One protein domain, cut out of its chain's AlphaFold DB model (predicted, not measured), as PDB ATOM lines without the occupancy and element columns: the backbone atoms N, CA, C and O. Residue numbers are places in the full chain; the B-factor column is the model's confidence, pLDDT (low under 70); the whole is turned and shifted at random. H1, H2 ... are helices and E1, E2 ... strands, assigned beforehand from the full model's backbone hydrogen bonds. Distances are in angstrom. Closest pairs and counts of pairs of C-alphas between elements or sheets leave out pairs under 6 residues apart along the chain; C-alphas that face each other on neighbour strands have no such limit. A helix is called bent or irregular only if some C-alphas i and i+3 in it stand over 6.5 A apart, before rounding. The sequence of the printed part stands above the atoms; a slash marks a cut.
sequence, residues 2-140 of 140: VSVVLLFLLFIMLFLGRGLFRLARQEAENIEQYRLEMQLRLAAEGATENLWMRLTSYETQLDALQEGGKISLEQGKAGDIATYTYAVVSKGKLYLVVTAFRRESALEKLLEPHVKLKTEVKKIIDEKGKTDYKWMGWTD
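Overview. This is residues 2 to 140 of the 140 residues of an uncharacterized protein of Selenomonas ruminantium subsp. lactilytica (strain NBRC 103574 / TAM6421) (UniProt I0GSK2). A strongly twisted sheet of five strands, curled like part of a barrel, wraps round the last part of one very long helix, H1, whose residues 2 to 32 stick out from this body as a free arm. The short H2 packs on the same face of the sheet as H1, and the small H3 is off the sheet, between E3 and E4 along the chain. The printed part has 139 residues with three named helices and five named strands, in the order H1 H2 E1 E2 E3 H3 E4 E5; the sheet runs E1 E2 E3 E4 E5, antiparallel throughout, and the class is mixed, helices and strands. The whole is extended, with a radius of gyration of the C-alphas of 24.4 A, and spans 94 by 30 by 25 A, the arm making much of the length.

Arrangement. In the sheet, E1, residues 70 to 78, and E5, residues 131 to 139, are the edge strands. E2, residues 81 to 90, forms a hairpin with E1, with N 76 and O 83 within hydrogen-bond range at 2.9 A. E2 also forms a hairpin with E3, residues 93 to 101, where N 84 and O 99 are 2.8 A apart; E1, E2 and E3 make a meander, each strand the antiparallel neighbour of the one before. E3 and E4, residues 114 to 125, are antiparallel at 153 degrees, with N 117 and O 98 2.8 A apart. E4 and E5 form a hairpin, with N 124 and O 132 2.8 A apart. The sheet curls round H1, residues 2 to 52, at its residues 36 to 52; the closest C-alphas of H1 and E3 are those of Ala 44 and Ala 100, 5.3 A apart, and of H1 and E4 those of Leu 40 and Val 115, 5.8 A. H2, residues 55 to 63, is on the same face, which gives two layers, helices on one face of a sheet; its closest C-alpha pair with E1 is Tyr 58 and Leu 73, 7.6 A. H1 and H2 meet only through their link. H3, residues 106 to 111, is not on the sheet and is apart from H1. In H1 and H3 every O i to N i+4 pair is within hydrogen-bond range; in H2 2 of 5 are, beside 4 of 6 O i to N i+3 pairs.

Along the chain. H1 runs 74.2 A, from C-alpha 2 at (571.778, 572.309, 420.133) to C-alpha 52 at (553.862, 509.264, 385.437). H2 measures 11.8 A and is irregular, with C-alphas 57 and 60 7.9 A apart; H3 measures 8.9 A. E1 measures 22.5 A, E2 27.4 A, E3 25.3 A, E4 35.1 A and E5 22.7 A, ending with C-alpha 139 at (565.287, 519.116, 382.638).

Size, cuts and confidence. The C-alphas of Val 2 and Lys 128 are the two farthest apart, 93.9 A. Without the free residues 2 to 32 the body spans 52 by 23 by 22 A. The printed part has no cut and no long link. Its mean pLDDT is 87.9, and residue 2 is under 70.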
ATOM      1  N   VAL A   2     572.289 573.661 419.786       66.44
ATOM      2  CA  VAL A   2     571.778 572.309 420.133       66.44
ATOM      3  C   VAL A   2     570.442 571.944 419.449       66.44
ATOM      4  O   VAL A   2     570.264 570.813 419.009       66.44
ATOM      5  N   SER A   3     569.535 572.912 419.272       77.50
ATOM      6  CA  SER A   3     568.219 572.698 418.637       77.50
ATOM      7  C   SER A   3     568.297 572.280 417.156       77.50
ATOM      8  O   SER A   3     567.562 571.400 416.719       77.50
ATOM      9  N   VAL A   4     569.244 572.834 416.390       82.94
ATOM     10  CA  VAL A   4     569.405 572.502 414.960       82.94
ATOM     11  C   VAL A   4     569.958 571.085 414.788       82.94
ATOM     12  O   VAL A   4     569.505 570.348 413.920       82.94
ATOM     13  N   VAL A   5     570.884 570.673 415.658       83.44
ATOM     14  CA  VAL A   5     571.455 569.316 415.650       83.44
ATOM     15  C   VAL A   5     570.388 568.266 415.975       83.44
ATOM     16  O   VAL A   5     570.308 567.246 415.294       83.44
ATOM     17  N   LEU A   6     569.525 568.535 416.961       87.81
ATOM     18  CA  LEU A   6     568.401 567.654 417.300       87.81
ATOM     19  C   LEU A   6     567.395 567.528 416.149       87.81
ATOM     20  O   LEU A   6     566.922 566.428 415.871       87.81
ATOM     21  N   LEU A   7     567.111 568.626 415.444       87.25
ATOM     22  CA  LEU A   7     566.228 568.614 414.278       87.25
ATOM     23  C   LEU A   7     566.810 567.758 413.139       87.25
ATOM     24  O   LEU A   7     566.097 566.951 412.547       87.25
ATOM     25  N   PHE A   8     568.114 567.876 412.866       87.50
ATOM     26  CA  PHE A   8     568.802 567.046 411.869       87.50
ATOM     27  C   PHE A   8     568.792 565.557 412.235       87.50
ATOM     28  O   PHE A   8     568.524 564.721 411.374       87.50
ATOM     29  N   LEU A   9     569.023 565.213 413.505       86.94
ATOM     30  CA  LEU A   9     568.933 563.829 413.981       86.94
ATOM     31  C   LEU A   9     567.514 563.264 413.845       86.94
ATOM     32  O   LEU A   9     567.356 562.121 413.416       86.94
ATOM     33  N   LEU A  10     566.485 564.069 414.133       89.56
ATOM     34  CA  LEU A  10     565.089 563.684 413.926       89.56
ATOM     35  C   LEU A  10     564.811 563.379 412.447       89.56
ATOM     36  O   LEU A  10     564.219 562.347 412.133       89.56
ATOM     37  N   PHE A  11     565.277 564.234 411.529       87.50
ATOM     38  CA  PHE A  11     565.145 563.981 410.093       87.50
ATOM     39  C   PHE A  11     565.849 562.687 409.678       87.50
ATOM     40  O   PHE A  11     565.237 561.868 408.997       87.50
ATOM     41  N   ILE A  12     567.085 562.454 410.127       87.12
ATOM     42  CA  ILE A  12     567.824 561.216 409.833       87.12
ATOM     43  C   ILE A  12     567.048 559.987 410.325       87.12
ATOM     44  O   ILE A  12     566.885 559.031 409.568       87.12
ATOM     45  N   MET A  13     566.506 560.022 411.546       86.06
ATOM     46  CA  MET A  13     565.690 558.925 412.076       86.06
ATOM     47  C   MET A  13     564.403 558.705 411.273       86.06
ATOM     48  O   MET A  13     564.039 557.559 411.018       86.06
ATOM     49  N   LEU A  14     563.735 559.769 410.818       87.19
ATOM     50  CA  LEU A  14     562.545 559.658 409.968       87.19
ATOM     51  C   LEU A  14     562.872 559.057 408.593       87.19
ATOM     52  O   LEU A  14     562.130 558.203 408.101       87.19
ATOM     53  N   PHE A  15     563.989 559.461 407.981       83.50
ATOM     54  CA  PHE A  15     564.446 558.902 406.708       83.50
ATOM     55  C   PHE A  15     564.862 557.432 406.846       83.50
ATOM     56  O   PHE A  15     564.454 556.614 406.020       83.50
ATOM     57  N   LEU A  16     565.592 557.075 407.907       84.75
ATOM     58  CA  LEU A  16     565.958 555.688 408.207       84.75
ATOM     59  C   LEU A  16     564.726 554.828 408.497       84.75
ATOM     60  O   LEU A  16     564.597 553.749 407.925       84.75
ATOM     61  N   GLY A  17     563.778 555.322 409.297       84.88
ATOM     62  CA  GLY A  17     562.518 554.632 409.570       84.88
ATOM     63  C   GLY A  17     561.731 554.355 408.289       84.88
ATOM     64  O   GLY A  17     561.330 553.222 408.036       84.88
ATOM     65  N   ARG A  18     561.582 555.356 407.411       81.88
ATOM     66  CA  ARG A  18     560.909 555.182 406.112       81.88
ATOM     67  C   ARG A  18     561.660 554.212 405.189       81.88
ATOM     68  O   ARG A  18     561.017 553.486 404.432       81.88
ATOM     69  N   GLY A  19     562.992 554.192 405.251       82.81
ATOM     70  CA  GLY A  19     563.833 553.220 404.548       82.81
ATOM     71  C   GLY A  19     563.594 551.788 405.030       82.81
ATOM     72  O   GLY A  19     563.335 550.909 404.213       82.81
ATOM     73  N   LEU A  20     563.575 551.571 406.347       85.38
ATOM     74  CA  LEU A  20     563.302 550.266 406.958       85.38
ATOM     75  C   LEU A  20     561.903 549.748 406.612       85.38
ATOM     76  O   LEU A  20     561.757 548.590 406.235       85.38
ATOM     77  N   PHE A  21     560.881 550.611 406.647       83.38
ATOM     78  CA  PHE A  21     559.525 550.230 406.230       83.38
ATOM     79  C   PHE A  21     559.453 549.808 404.757       83.38
ATOM     80  O   PHE A  21     558.706 548.892 404.417       83.38
ATOM     81  N   ARG A  22     560.216 550.460 403.870       83.25
ATOM     82  CA  ARG A  22     560.283 550.071 402.454       83.25
ATOM     83  C   ARG A  22     560.955 548.716 402.267       83.25
ATOM     84  O   ARG A  22     560.428 547.907 401.514       83.25
ATOM     85  N   LEU A  23     562.065 548.469 402.963       83.94
ATOM     86  CA  LEU A  23     562.758 547.180 402.918       83.94
ATOM     87  C   LEU A  23     561.864 546.052 403.437       83.94
ATOM     88  O   LEU A  23     561.690 545.059 402.743       83.94
ATOM     89  N   ALA A  24     561.210 546.248 404.585       82.19
ATOM     90  CA  ALA A  24     560.289 545.262 405.146       82.19
ATOM     91  C   ALA A  24     559.131 544.934 404.188       82.19
ATOM     92  O   ALA A  24     558.748 543.777 404.037       82.19
ATOM     93  N   ARG A  25     558.587 545.948 403.502       84.88
ATOM     94  CA  ARG A  25     557.545 545.740 402.491       84.88
ATOM     95  C   ARG A  25     558.066 544.966 401.279       84.88
ATOM     96  O   ARG A  25     557.387 544.061 400.812       84.88
ATOM     97  N   GLN A  26     559.254 545.307 400.791       85.25
ATOM     98  CA  GLN A  26     559.868 544.620 399.657       85.25
ATOM     99  C   GLN A  26     560.193 543.156 399.988       85.25
ATOM    100  O   GLN A  26     559.977 542.276 399.162       85.25
ATOM    101  N   GLU A  27     560.667 542.874 401.202       85.12
ATOM    102  CA  GLU A  27     560.877 541.503 401.668       85.12
ATOM    103  C   GLU A  27     559.562 540.725 401.763       85.12
ATOM    104  O   GLU A  27     559.510 539.583 401.316       85.12
ATOM    105  N   ALA A  28     558.491 541.339 402.273       84.19
ATOM    106  CA  ALA A  28     557.176 540.704 402.312       84.19
ATOM    107  C   ALA A  28     556.666 540.355 400.903       84.19
ATOM    108  O   ALA A  28     556.254 539.220 400.667       84.19
ATOM    109  N   GLU A  29     556.766 541.289 399.952       85.94
ATOM    110  CA  GLU A  29     556.385 541.066 398.551       85.94
ATOM    111  C   GLU A  29     557.235 539.949 397.905       85.94
ATOM    112  O   GLU A  29     556.696 539.068 397.237       85.94
ATOM    113  N   ASN A  30     558.546 539.914 398.170       85.62
ATOM    114  CA  ASN A  30     559.430 538.844 397.693       85.62
ATOM    115  C   ASN A  30     559.073 537.475 398.293       85.62
ATOM    116  O   ASN A  30     559.088 536.469 397.585       85.62
ATOM    117  N   ILE A  31     558.752 537.415 399.590       89.12
ATOM    118  CA  ILE A  31     558.341 536.175 400.265       89.12
ATOM    119  C   ILE A  31     557.027 535.659 399.673       89.12
ATOM    120  O   ILE A  31     556.886 534.455 399.452       89.12
ATOM    121  N   GLU A  32     556.071 536.546 399.393       87.06
ATOM    122  CA  GLU A  32     554.809 536.174 398.750       87.06
ATOM    123  C   GLU A  32     555.028 535.625 397.337       87.06
ATOM    124  O   GLU A  32     554.490 534.566 397.005       87.06
ATOM    125  N   GLN A  33     555.860 536.288 396.530       86.38
ATOM    126  CA  GLN A  33     556.213 535.811 395.191       86.38
ATOM    127  C   GLN A  33     556.913 534.452 395.238       86.38
ATOM    128  O   GLN A  33     556.512 533.533 394.525       86.38
ATOM    129  N   TYR A  34     557.895 534.290 396.126       88.31
ATOM    130  CA  TYR A  34     558.601 533.025 396.311       88.31
ATOM    131  C   TYR A  34     557.655 531.900 396.742       88.31
ATOM    132  O   TYR A  34     557.719 530.782 396.227       88.31
ATOM    133  N   ARG A  35     556.729 532.186 397.663       90.06
ATOM    134  CA  ARG A  35     555.721 531.219 398.103       90.06
ATOM    135  C   ARG A  35     554.811 530.801 396.952       90.06
ATOM    136  O   ARG A  35     554.519 529.613 396.831       90.06
ATOM    137  N   LEU A  36     554.373 531.747 396.125       90.00
ATOM    138  CA  LEU A  36     553.544 531.457 394.956       90.00
ATOM    139  C   LEU A  36     554.300 530.597 393.936       90.00
ATOM    140  O   LEU A  36     553.763 529.596 393.468       90.00
ATOM    141  N   GLU A  37     555.547 530.947 393.624       90.50
ATOM    142  CA  GLU A  37     556.395 530.167 392.717       90.50
ATOM    143  C   GLU A  37     556.582 528.734 393.228       90.50
ATOM    144  O   GLU A  37     556.392 527.774 392.479       90.50
ATOM    145  N   MET A  38     556.860 528.574 394.525       92.81
ATOM    146  CA  MET A  38     557.000 527.264 395.153       92.81
ATOM    147  C   MET A  38     555.704 526.448 395.074       92.81
ATOM    148  O   MET A  38     555.736 525.261 394.763       92.81
ATOM    149  N   GLN A  39     554.549 527.076 395.312       93.69
ATOM    150  CA  GLN A  39     553.248 526.414 395.187       93.69
ATOM    151  C   GLN A  39     552.974 525.948 393.753       93.69
ATOM    152  O   GLN A  39     552.541 524.814 393.552       93.69
ATOM    153  N   LEU A  40     553.252 526.792 392.756       94.12
ATOM    154  CA  LEU A  40     553.117 526.437 391.342       94.12
ATOM    155  C   LEU A  40     554.058 525.292 390.963       94.12
ATOM    156  O   LEU A  40     553.654 524.371 390.253       94.12
ATOM    157  N   ARG A  41     555.296 525.318 391.464       94.19
ATOM    158  CA  ARG A  41     556.276 524.260 391.227       94.19
ATOM    159  C   ARG A  41     555.824 522.931 391.819       94.19
ATOM    160  O   ARG A  41     555.756 521.956 391.082       94.19
ATOM    161  N   LEU A  42     555.420 522.906 393.088       94.19
ATOM    162  CA  LEU A  42     554.897 521.697 393.737       94.19
ATOM    163  C   LEU A  42     553.646 521.158 393.029       94.19
ATOM    164  O   LEU A  42     553.500 519.949 392.864       94.19
ATOM    165  N   ALA A  43     552.762 522.043 392.559       94.06
ATOM    166  CA  ALA A  43     551.601 521.655 391.762       94.06
ATOM    167  C   ALA A  43     552.004 520.994 390.433       94.06
ATOM    168  O   ALA A  43     551.424 519.976 390.049       94.06
ATOM    169  N   ALA A  44     553.005 521.543 389.739       93.56
ATOM    170  CA  ALA A  44     553.529 520.967 388.506       93.56
ATOM    171  C   ALA A  44     554.262 519.633 388.749       93.56
ATOM    172  O   ALA A  44     554.074 518.691 387.975       93.56
ATOM    173  N   GLU A  45     555.047 519.519 389.823       93.19
ATOM    174  CA  GLU A  45     555.739 518.281 390.213       93.19
ATOM    175  C   GLU A  45     554.722 517.178 390.524       93.19
ATOM    176  O   GLU A  45     554.747 516.124 389.889       93.19
ATOM    177  N   GLY A  46     553.736 517.459 391.382       92.06
ATOM    178  CA  GLY A  46     552.690 516.495 391.730       92.06
ATOM    179  C   GLY A  46     551.821 516.080 390.537       92.06
ATOM    180  O   GLY A  46     551.471 514.909 390.392       92.06
ATOM    181  N   ALA A  47     551.498 517.006 389.629       92.31
ATOM    182  CA  ALA A  47     550.798 516.661 388.392       92.31
ATOM    183  C   ALA A  47     551.660 515.794 387.455       92.31
ATOM    184  O   ALA A  47     551.132 514.887 386.810       92.31
ATOM    185  N   THR A  48     552.978 516.014 387.418       92.38
ATOM    186  CA  THR A  48     553.908 515.166 386.655       92.38
ATOM    187  C   THR A  48     553.966 513.753 387.231       92.38
ATOM    188  O   THR A  48     553.874 512.789 386.476       92.38
ATOM    189  N   GLU A  49     554.070 513.608 388.553       91.31
ATOM    190  CA  GLU A  49     554.093 512.302 389.226       91.31
ATOM    191  C   GLU A  49     552.779 511.532 389.032       91.31
ATOM    192  O   GLU A  49     552.784 510.341 388.711       91.31
ATOM    193  N   ASN A  50     551.641 512.221 389.134       90.56
ATOM    194  CA  ASN A  50     550.330 511.628 388.869       90.56
ATOM    195  C   ASN A  50     550.158 511.181 387.415       90.56
ATOM    196  O   ASN A  50     549.507 510.162 387.155       90.56
ATOM    197  N   LEU A  51     550.719 511.931 386.462       90.06
ATOM    198  CA  LEU A  51     550.759 511.509 385.066       90.06
ATOM    199  C   LEU A  51     551.687 510.302 384.899       90.06
ATOM    200  O   LEU A  51     551.317 509.344 384.228       90.06
ATOM    201  N   TRP A  52     552.866 510.329 385.523       89.56
ATOM    202  CA  TRP A  52     553.862 509.264 385.437       89.56
ATOM    203  C   TRP A  52     553.283 507.905 385.837       89.56
ATOM    204  O   TRP A  52     553.428 506.930 385.100       89.56
ATOM    205  N   MET A  53     552.536 507.856 386.944       88.62
ATOM    206  CA  MET A  53     551.857 506.638 387.408       88.62
ATOM    207  C   MET A  53     550.837 506.076 386.406       88.62
ATOM    208  O   MET A  53     550.507 504.894 386.462       88.62
ATOM    209  N   ARG A  54     550.327 506.908 385.493       89.00
ATOM    210  CA  ARG A  54     549.295 506.560 384.507       89.00
ATOM    211  C   ARG A  54     549.811 506.622 383.070       89.00
ATOM    212  O   ARG A  54     549.027 506.506 382.139       89.00
ATOM    213  N   LEU A  55     551.118 506.783 382.858       87.81
ATOM    214  CA  LEU A  55     551.681 507.055 381.534       87.81
ATOM    215  C   LEU A  55     551.376 505.944 380.517       87.81
ATOM    216  O   LEU A  55     551.170 506.214 379.336       87.81
ATOM    217  N   THR A  56     551.272 504.703 380.991       85.44
ATOM    218  CA  THR A  56     550.926 503.528 380.181       85.44
ATOM    219  C   THR A  56     549.542 503.617 379.542       85.44
ATOM    220  O   THR A  56     549.350 503.075 378.459       85.44
ATOM    221  N   SER A  57     548.584 504.355 380.121       88.00
ATOM    222  CA  SER A  57     547.278 504.553 379.475       88.00
ATOM    223  C   SER A  57     547.352 505.444 378.232       88.00
ATOM    224  O   SER A  57     546.391 505.510 377.471       88.00
ATOM    225  N   TYR A  58     548.477 506.134 378.028       88.31
ATOM    226  CA  TYR A  58     548.724 507.016 376.890       88.31
ATOM    227  C   TYR A  58     549.701 506.413 375.870       88.31
ATOM    228  O   TYR A  58     550.069 507.098 374.917       88.31
ATOM    229  N   GLU A  59     550.105 505.145 376.025       86.62
ATOM    230  CA  GLU A  59     551.123 504.490 375.186       86.62
ATOM    231  C   GLU A  59     550.839 504.652 373.686       86.62
ATOM    232  O   GLU A  59     551.695 505.120 372.940       86.62
ATOM    233  N   THR A  60     549.607 504.381 373.246       87.12
ATOM    234  CA  THR A  60     549.223 504.489 371.828       87.12
ATOM    235  C   THR A  60     549.378 505.909 371.277       87.12
ATOM    236  O   THR A  60     549.728 506.093 370.114       87.12
ATOM    237  N   GLN A  61     549.122 506.929 372.102       88.69
ATOM    238  CA  GLN A  61     549.240 508.333 371.699       88.69
ATOM    239  C   GLN A  61     550.705 508.773 371.661       88.69
ATOM    240  O   GLN A  61     551.108 509.502 370.757       88.69
ATOM    241  N   LEU A  62     551.502 508.311 372.629       88.75
ATOM    242  CA  LEU A  62     552.936 508.581 372.709       88.75
ATOM    243  C   LEU A  62     553.697 507.913 371.560       88.75
ATOM    244  O   LEU A  62     554.616 508.516 371.016       88.75
ATOM    245  N   ASP A  63     553.288 506.713 371.154       86.44
ATOM    246  CA  ASP A  63     553.895 505.982 370.039       86.44
ATOM    247  C   ASP A  63     553.591 506.613 368.676       86.44
ATOM    248  O   ASP A  63     554.406 506.532 367.757       86.44
ATOM    249  N   ALA A  64     552.446 507.285 368.545       88.62
ATOM    250  CA  ALA A  64     552.094 508.045 367.349       88.62
ATOM    251  C   ALA A  64     552.783 509.425 367.278       88.62
ATOM    252  O   ALA A  64     552.658 510.126 366.269       88.62
ATOM    253  N   LEU A  65     553.485 509.845 368.337       90.19
ATOM    254  CA  LEU A  65     554.059 511.181 368.439       90.19
ATOM    255  C   LEU A  65     555.324 511.312 367.583       90.19
ATOM    256  O   LEU A  65     556.339 510.664 367.825       90.19
ATOM    257  N   GLN A  66     555.272 512.197 366.591       91.25
ATOM    258  CA  GLN A  66     556.409 512.504 365.723       91.25
ATOM    259  C   GLN A  66     557.272 513.640 366.289       91.25
ATOM    260  O   GLN A  66     556.839 514.406 367.151       91.25
ATOM    261  N   GLU A  67     558.496 513.767 365.774       92.38
ATOM    262  CA  GLU A  67     559.429 514.852 366.104       92.38
ATOM    263  C   GLU A  67     558.772 516.233 365.908       92.38
ATOM    264  O   GLU A  67     558.180 516.518 364.868       92.38
ATOM    265  N   GLY A  68     558.843 517.088 366.931       88.44
ATOM    266  CA  GLY A  68     558.181 518.396 366.968       88.44
ATOM    267  C   GLY A  68     556.675 518.351 367.267       88.44
ATOM    268  O   GLY A  68     556.079 519.392 367.561       88.44
ATOM    269  N   GLY A  69     556.060 517.167 367.242       89.12
ATOM    270  CA  GLY A  69     554.657 516.951 367.573       89.12
ATOM    271  C   GLY A  69     554.369 517.185 369.053       89.12
ATOM    272  O   GLY A  69     555.205 516.921 369.918       89.12
ATOM    273  N   LYS A  70     553.161 517.675 369.348       92.31
ATOM    274  CA  LYS A  70     552.663 517.884 370.712       92.31
ATOM    275  C   LYS A  70     551.322 517.192 370.881       92.31
ATOM    276  O   LYS A  70     550.440 517.377 370.046       92.31
ATOM    277  N   ILE A  71     551.150 516.474 371.984       93.44
ATOM    278  CA  ILE A  71     549.858 515.906 372.379       93.44
ATOM    279  C   ILE A  71     549.482 516.390 373.771       93.44
ATOM    280  O   ILE A  71     550.296 516.365 374.693       93.44
ATOM    281  N   SER A  72     548.244 516.850 373.915       92.69
ATOM    282  CA  SER A  72     547.661 517.145 375.220       92.69
ATOM    283  C   SER A  72     547.342 515.828 375.913       92.69
ATOM    284  O   SER A  72     546.616 515.017 375.345       92.69
ATOM    285  N   LEU A  73     547.856 515.632 377.124       90.00
ATOM    286  CA  LEU A  73     547.598 514.423 377.904       90.00
ATOM    287  C   LEU A  73     546.497 514.669 378.931       90.00
ATOM    288  O   LEU A  73     545.508 513.947 378.962       90.00
ATOM    289  N   GLU A  74     546.641 515.717 379.746       89.06
ATOM    290  CA  GLU A  74     545.729 515.969 380.861       89.06
ATOM    291  C   GLU A  74     545.609 517.467 381.159       89.06
ATOM    292  O   GLU A  74     546.576 518.229 381.078       89.06
ATOM    293  N   GLN A  75     544.398 517.885 381.517       89.25
ATOM    294  CA  GLN A  75     544.107 519.175 382.134       89.25
ATOM    295  C   GLN A  75     543.490 518.895 383.493       89.25
ATOM    296  O   GLN A  75     542.559 518.097 383.595       89.25
ATOM    297  N   GLY A  76     544.004 519.541 384.530       87.81
ATOM    298  CA  GLY A  76     543.585 519.249 385.887       87.81
ATOM    299  C   GLY A  76     543.787 520.415 386.832       87.81
ATOM    300  O   GLY A  76     544.028 521.559 386.433       87.81
ATOM    301  N   LYS A  77     543.654 520.099 388.116       86.81
ATOM    302  CA  LYS A  77     543.973 521.005 389.209       86.81
ATOM    303  C   LYS A  77     544.722 520.255 390.301       86.81
ATOM    304  O   LYS A  77     544.370 519.123 390.621       86.81
ATOM    305  N   ALA A  78     545.720 520.904 390.886       84.06
ATOM    306  CA  ALA A  78     546.368 520.477 392.118       84.06
ATOM    307  C   ALA A  78     545.947 521.452 393.226       84.06
ATOM    308  O   ALA A  78     546.482 522.557 393.335       84.06
ATOM    309  N   GLY A  79     544.916 521.080 393.991       84.19
ATOM    310  CA  GLY A  79     544.201 522.032 394.844       84.19
ATOM    311  C   GLY A  79     543.502 523.095 393.991       84.19
ATOM    312  O   GLY A  79     542.719 522.755 393.105       84.19
ATOM    313  N   ASP A  80     543.832 524.366 394.217       86.12
ATOM    314  CA  ASP A  80     543.262 525.500 393.475       86.12
ATOM    315  C   ASP A  80     544.075 525.891 392.225       86.12
ATOM    316  O   ASP A  80     543.623 526.685 391.397       86.12
ATOM    317  N   ILE A  81     545.257 525.295 392.032       90.88
ATOM    318  CA  ILE A  81     546.163 525.618 390.925       90.88
ATOM    319  C   ILE A  81     545.801 524.789 389.699       90.88
ATOM    320  O   ILE A  81     545.777 523.559 389.759       90.88
ATOM    321  N   ALA A  82     545.560 525.453 388.570       91.62
ATOM    322  CA  ALA A  82     545.302 524.782 387.305       91.62
ATOM    323  C   ALA A  82     546.601 524.222 386.718       91.62
ATOM    324  O   ALA A  82     547.635 524.892 386.710       91.62
ATOM    325  N   THR A  83     546.534 522.997 386.207       93.56
ATOM    326  CA  THR A  83     547.662 522.313 385.581       93.56
ATOM    327  C   THR A  83     547.300 521.863 384.174       93.56
ATOM    328  O   THR A  83     546.187 521.411 383.895       93.56
ATOM    329  N   TYR A  84     548.259 522.004 383.265       93.88
ATOM    330  CA  TYR A  84     548.165 521.529 381.896       93.88
ATOM    331  C   TYR A  84     549.379 520.685 381.554       93.88
ATOM    332  O   TYR A  84     550.514 521.147 381.666       93.88
ATOM    333  N   THR A  85     549.124 519.470 381.093       93.44
ATOM    334  CA  THR A  85     550.149 518.476 380.825       93.44
ATOM    335  C   THR A  85     550.106 518.053 379.369       93.44
ATOM    336  O   THR A  85     549.066 517.644 378.848       93.44
ATOM    337  N   TYR A  86     551.256 518.108 378.710       93.94
ATOM    338  CA  TYR A  86     551.408 517.689 377.326       93.94
ATOM    339  C   TYR A  86     552.724 516.943 377.117       93.94
ATOM    340  O   TYR A  86     553.710 517.196 377.807       93.94
ATOM    341  N   ALA A  87     552.754 516.035 376.145       93.75
ATOM    342  CA  ALA A  87     553.986 515.406 375.688       93.75
ATOM    343  C   ALA A  87     554.479 516.054 374.395       93.75
ATOM    344  O   ALA A  87     553.686 516.489 373.558       93.75
ATOM    345  N   VAL A  88     555.798 516.117 374.236       94.81
ATOM    346  CA  VAL A  88     556.464 516.606 373.026       94.81
ATOM    347  C   VAL A  88     557.690 515.752 372.737       94.81
ATOM    348  O   VAL A  88     558.459 515.450 373.649       94.81
ATOM    349  N   VAL A  89     557.898 515.385 371.474       93.44
ATOM    350  CA  VAL A  89     559.173 514.801 371.038       93.44
ATOM    351  C   VAL A  89     560.048 515.916 370.483       93.44
ATOM    352  O   VAL A  89     559.618 516.690 369.630       93.44
ATOM    353  N   SER A  90     561.268 516.029 370.995       91.81
ATOM    354  CA  SER A  90     562.250 517.006 370.536       91.81
ATOM    355  C   SER A  90     563.646 516.397 370.597       91.81
ATOM    356  O   SER A  90     564.041 515.836 371.616       91.81
ATOM    357  N   LYS A  91     564.435 516.567 369.538       89.88
ATOM    358  CA  LYS A  91     565.778 515.993 369.375       89.88
ATOM    359  C   LYS A  91     565.793 514.471 369.597       89.88
ATOM    360  O   LYS A  91     566.717 513.956 370.225       89.88
ATOM    361  N   GLY A  92     564.754 513.764 369.144       86.38
ATOM    362  CA  GLY A  92     564.605 512.317 369.329       86.38
ATOM    363  C   GLY A  92     564.338 511.875 370.774       86.38
ATOM    364  O   GLY A  92     564.444 510.689 371.080       86.38
ATOM    365  N   LYS A  93     564.017 512.810 371.674       90.75
ATOM    366  CA  LYS A  93     563.698 512.545 373.081       90.75
ATOM    367  C   LYS A  93     562.250 512.901 373.372       90.75
ATOM    368  O   LYS A  93     561.762 513.933 372.916       90.75
ATOM    369  N   LEU A  94     561.588 512.063 374.160       92.00
ATOM    370  CA  LEU A  94     560.242 512.320 374.648       92.00
ATOM    371  C   LEU A  94     560.319 513.154 375.927       92.00
ATOM    372  O   LEU A  94     561.000 512.789 376.886       92.00
ATOM    373  N   TYR A  95     559.590 514.261 375.945       93.94
ATOM    374  CA  TYR A  95     559.453 515.116 377.110       93.94
ATOM    375  C   TYR A  95     558.000 515.184 377.542       93.94
ATOM    376  O   TYR A  95     557.119 515.449 376.723       93.94
ATOM    377  N   LEU A  96     557.765 515.018 378.839       93.88
ATOM    378  CA  LEU A  96     556.508 515.418 379.457       93.88
ATOM    379  C   LEU A  96     556.693 516.827 379.988       93.88
ATOM    380  O   LEU A  96     557.675 517.122 380.670       93.88
ATOM    381  N   VAL A  97     555.759 517.700 379.649       94.50
ATOM    382  CA  VAL A  97     555.760 519.080 380.095       94.50
ATOM    383  C   VAL A  97     554.490 519.337 380.872       94.50
ATOM    384  O   VAL A  97     553.390 519.152 380.354       94.50
ATOM    385  N   VAL A  98     554.659 519.831 382.090       94.62
ATOM    386  CA  VAL A  98     553.565 520.273 382.942       94.62
ATOM    387  C   VAL A  98     553.698 521.764 383.164       94.62
ATOM    388  O   VAL A  98     554.756 522.265 383.535       94.62
ATOM    389  N   THR A  99     552.615 522.483 382.914       93.94
ATOM    390  CA  THR A  99     552.505 523.910 383.195       93.94
ATOM    391  C   THR A  99     551.472 524.103 384.287       93.94
ATOM    392  O   THR A  99     550.308 523.758 384.094       93.94
ATOM    393  N   ALA A 100     551.888 524.646 385.424       93.62
ATOM    394  CA  ALA A 100     550.995 525.096 386.480       93.62
ATOM    395  C   ALA A 100     550.800 526.604 386.351       93.62
ATOM    396  O   ALA A 100     551.775 527.333 386.167       93.62
ATOM    397  N   PHE A 101     549.563 527.081 386.441       92.38
ATOM    398  CA  PHE A 101     549.252 528.506 386.366       92.38
ATOM    399  C   PHE A 101     548.129 528.884 387.329       92.38
ATOM    400  O   PHE A 101     547.228 528.087 387.611       92.38
ATOM    401  N   ARG A 102     548.160 530.131 387.810       87.44
ATOM    402  CA  ARG A 102     547.121 530.691 388.685       87.44
ATOM    403  C   ARG A 102     546.508 531.938 388.056       87.44
ATOM    404  O   ARG A 102     547.219 532.790 387.536       87.44
ATOM    405  N   ARG A 103     545.175 532.004 388.041       84.81
ATOM    406  CA  ARG A 103     544.384 533.051 387.360       84.81
ATOM    407  C   ARG A 103     543.115 533.400 388.149       84.81
ATOM    408  O   ARG A 103     542.038 533.533 387.564       84.81
ATOM    409  N   GLU A 104     543.205 533.483 389.474       82.38
ATOM    410  CA  GLU A 104     542.043 533.732 390.338       82.38
ATOM    411  C   GLU A 104     541.667 535.215 390.344       82.38
ATOM    412  O   GLU A 104     540.505 535.565 390.120       82.38
ATOM    413  N   SER A 105     542.648 536.101 390.534       81.31
ATOM    414  CA  SER A 105     542.412 537.549 390.583       81.31
ATOM    415  C   SER A 105     542.546 538.230 389.213       81.31
ATOM    416  O   SER A 105     543.145 537.698 388.279       81.31
ATOM    417  N   ALA A 106     541.999 539.444 389.071       81.12
ATOM    418  CA  ALA A 106     542.174 540.249 387.854       81.12
ATOM    419  C   ALA A 106     543.654 540.569 387.576       81.12
ATOM    420  O   ALA A 106     544.083 540.577 386.425       81.12
ATOM    421  N   LEU A 107     544.436 540.778 388.639       77.56
ATOM    422  CA  LEU A 107     545.872 541.018 388.557       77.56
ATOM    423  C   LEU A 107     546.631 539.748 388.145       77.56
ATOM    424  O   LEU A 107     547.497 539.807 387.282       77.56
ATOM    425  N   GLU A 108     546.261 538.584 388.675       78.50
ATOM    426  CA  GLU A 108     546.848 537.302 388.262       78.50
ATOM    427  C   GLU A 108     546.503 536.934 386.819       78.50
ATOM    428  O   GLU A 108     547.335 536.377 386.119       78.50
ATOM    429  N   LYS A 109     545.306 537.272 386.335       79.44
ATOM    430  CA  LYS A 109     544.960 537.098 384.915       79.44
ATOM    431  C   LYS A 109     545.805 537.975 383.993       79.44
ATOM    432  O   LYS A 109     546.008 537.599 382.847       79.44
ATOM    433  N   LEU A 110     546.272 539.126 384.477       76.38
ATOM    434  CA  LEU A 110     547.152 540.015 383.721       76.38
ATOM    435  C   LEU A 110     548.606 539.526 383.743       76.38
ATOM    436  O   LEU A 110     549.276 539.560 382.717       76.38
ATOM    437  N   LEU A 111     549.091 539.102 384.912       81.38
ATOM    438  CA  LEU A 111     550.474 538.650 385.096       81.38
ATOM    439  C   LEU A 111     550.702 537.206 384.637       81.38
ATOM    440  O   LEU A 111     551.837 536.833 384.361       81.38
ATOM    441  N   GLU A 112     549.636 536.405 384.596       81.38
ATOM    442  CA  GLU A 112     549.631 534.966 384.323       81.38
ATOM    443  C   GLU A 112     550.810 534.226 384.983       81.38
ATOM    444  O   GLU A 112     551.641 533.638 384.281       81.38
ATOM    445  N   PRO A 113     550.915 534.247 386.328       85.00
ATOM    446  CA  PRO A 113     551.988 533.551 387.020       85.00
ATOM    447  C   PRO A 113     551.916 532.063 386.684       85.00
ATOM    448  O   PRO A 113     550.885 531.406 386.883       85.00
ATOM    449  N   HIS A 114     553.014 531.544 386.142       91.00
ATOM    450  CA  HIS A 114     553.103 530.167 385.693       91.00
ATOM    451  C   HIS A 114     554.489 529.586 385.944       91.00
ATOM    452  O   HIS A 114     555.502 530.278 385.872       91.00
ATOM    453  N   VAL A 115     554.516 528.282 386.194       92.62
ATOM    454  CA  VAL A 115     555.734 527.476 386.227       92.62
ATOM    455  C   VAL A 115     555.577 526.366 385.207       92.62
ATOM    456  O   VAL A 115     554.536 525.713 385.128       92.62
ATOM    457  N   LYS A 116     556.628 526.155 384.423       93.12
ATOM    458  CA  LYS A 116     556.714 525.070 383.457       93.12
ATOM    459  C   LYS A 116     557.819 524.124 383.894       93.12
ATOM    460  O   LYS A 116     558.972 524.528 383.981       93.12
ATOM    461  N   LEU A 117     557.457 522.871 384.121       93.00
ATOM    462  CA  LEU A 117     558.396 521.791 384.372       93.00
ATOM    463  C   LEU A 117     558.419 520.846 383.192       93.00
ATOM    464  O   LEU A 117     557.399 520.586 382.550       93.00
ATOM    465  N   LYS A 118     559.606 520.333 382.913       94.00
ATOM    466  CA  LYS A 118     559.849 519.397 381.833       94.00
ATOM    467  C   LYS A 118     560.630 518.222 382.399       94.00
ATOM    468  O   LYS A 118     561.600 518.393 383.132       94.00
ATOM    469  N   THR A 119     560.189 517.018 382.071       93.81
ATOM    470  CA  THR A 119     560.871 515.780 382.443       93.81
ATOM    471  C   THR A 119     561.160 514.972 381.191       93.81
ATOM    472  O   THR A 119     560.332 514.893 380.279       93.81
ATOM    473  N   GLU A 120     562.371 514.430 381.113       93.69
ATOM    474  CA  GLU A 120     562.763 513.533 380.033       93.69
ATOM    475  C   GLU A 120     562.308 512.111 380.362       93.69
ATOM    476  O   GLU A 120     562.576 511.577 381.443       93.69
ATOM    477  N   VAL A 121     561.651 511.487 379.392       92.00
ATOM    478  CA  VAL A 121     561.185 510.110 379.485       92.00
ATOM    479  C   VAL A 121     561.820 509.297 378.375       92.00
ATOM    480  O   VAL A 121     561.815 509.683 377.207       92.00
ATOM    481  N   LYS A 122     562.352 508.130 378.735       90.88
ATOM    482  CA  LYS A 122     562.904 507.180 377.776       90.88
ATOM    483  C   LYS A 122     562.022 505.944 377.695       90.88
ATOM    484  O   LYS A 122     561.797 505.283 378.705       90.88
ATOM    485  N   LYS A 123     561.569 505.614 376.486       87.25
ATOM    486  CA  LYS A 123     560.925 504.329 376.197       87.25
ATOM    487  C   LYS A 123     561.974 503.212 376.260       87.25
ATOM    488  O   LYS A 123     563.053 503.341 375.676       87.25
ATOM    489  N   ILE A 124     561.673 502.146 376.990       87.69
ATOM    490  CA  ILE A 124     562.472 500.925 377.105       87.69
ATOM    491  C   ILE A 124     561.581 499.774 376.654       87.69
ATOM    492  O   ILE A 124     560.414 499.712 377.022       87.69
ATOM    493  N   ILE A 125     562.116 498.886 375.826       84.06
ATOM    494  CA  ILE A 125     561.413 497.675 375.408       84.06
ATOM    495  C   ILE A 125     562.063 496.527 376.170       84.06
ATOM    496  O   ILE A 125     563.269 496.317 376.037       84.06
ATOM    497  N   ASP A 126     561.283 495.850 377.006       82.94
ATOM    498  CA  ASP A 126     561.738 494.673 377.746       82.94
ATOM    499  C   ASP A 126     561.937 493.478 376.793       82.94
ATOM    500  O   ASP A 126     561.384 493.444 375.691       82.94
ATOM    501  N   GLU A 127     562.678 492.455 377.223       77.06
ATOM    502  CA  GLU A 127     562.972 491.243 376.435       77.06
ATOM    503  C   GLU A 127     561.700 490.500 375.982       77.06
ATOM    504  O   GLU A 127     561.707 489.750 375.008       77.06
ATOM    505  N   LYS A 128     560.576 490.752 376.662       78.06
ATOM    506  CA  LYS A 128     559.242 490.220 376.348       78.06
ATOM    507  C   LYS A 128     558.450 491.072 375.348       78.06
ATOM    508  O   LYS A 128     557.271 490.808 375.129       78.06
ATOM    509  N   GLY A 129     559.060 492.111 374.777       77.06
ATOM    510  CA  GLY A 129     558.418 493.037 373.840       77.06
ATOM    511  C   GLY A 129     557.445 494.022 374.494       77.06
ATOM    512  O   GLY A 129     556.682 494.677 373.788       77.06
ATOM    513  N   LYS A 130     557.450 494.135 375.828       80.00
ATOM    514  CA  LYS A 130     556.604 495.084 376.555       80.00
ATOM    515  C   LYS A 130     557.270 496.460 376.589       80.00
ATOM    516  O   LYS A 130     558.447 496.568 376.930       80.00
ATOM    517  N   THR A 131     556.509 497.497 376.256       79.94
ATOM    518  CA  THR A 131     556.921 498.887 376.448       79.94
ATOM    519  C   THR A 131     556.873 499.244 377.929       79.94
ATOM    520  O   THR A 131     555.810 499.204 378.546       79.94
ATOM    521  N   ASP A 132     558.005 499.677 378.468       84.50
ATOM    522  CA  ASP A 132     558.091 500.386 379.735       84.50
ATOM    523  C   ASP A 132     558.680 501.786 379.504       84.50
ATOM    524  O   ASP A 132     559.336 502.076 378.499       84.50
ATOM    525  N   TYR A 133     558.450 502.685 380.454       86.88
ATOM    526  CA  TYR A 133     558.990 504.037 380.420       86.88
ATOM    527  C   TYR A 133     559.909 504.244 381.618       86.88
ATOM    528  O   TYR A 133     559.580 503.882 382.747       86.88
ATOM    529  N   LYS A 134     561.061 504.876 381.385       90.19
ATOM    530  CA  LYS A 134     562.005 505.276 382.429       90.19
ATOM    531  C   LYS A 134     562.054 506.792 382.562       90.19
ATOM    532  O   LYS A 134     562.318 507.498 381.587       90.19
ATOM    533  N   TRP A 135     561.837 507.264 383.786       91.69
ATOM    534  CA  TRP A 135     562.039 508.654 384.172       91.69
ATOM    535  C   TRP A 135     563.545 508.940 384.166       91.69
ATOM    536  O   TRP A 135     564.301 508.289 384.888       91.69
ATOM    537  N   MET A 136     563.991 509.899 383.352       92.75
ATOM    538  CA  MET A 136     565.414 510.254 383.240       92.75
ATOM    539  C   MET A 136     565.817 511.440 384.118       92.75
ATOM    540  O   MET A 136     566.970 511.529 384.526       92.75
ATOM    541  N   GLY A 137     564.876 512.322 384.443       89.50
ATOM    542  CA  GLY A 137     565.055 513.403 385.404       89.50
ATOM    543  C   GLY A 137     564.296 514.649 384.976       89.50
ATOM    544  O   GLY A 137     563.763 514.722 383.866       89.50
ATOM    545  N   TRP A 138     564.274 515.636 385.863       90.62
ATOM    546  CA  TRP A 138     563.881 516.993 385.504       90.62
ATOM    547  C   TRP A 138     564.911 517.590 384.540       90.62
ATOM    548  O   TRP A 138     566.108 517.336 384.663       90.62
ATOM    549  N   THR A 139     564.445 518.381 383.583       88.81
ATOM    550  CA  THR A 139     565.287 519.116 382.638       88.81
ATOM    551  C   THR A 139     564.726 520.511 382.439       88.81
ATOM    552  O   THR A 139     563.511 520.706 382.483       88.81
ATOM    553  N   ASP A 140     565.615 521.446 382.131       72.50
ATOM    554  CA  ASP A 140     565.246 522.786 381.679       72.50
ATOM    555  C   ASP A 140     564.774 522.795 380.201       72.50
ATOM    556  O   ASP A 140     565.116 521.865 379.410       72.50
TER     557      ASP A 140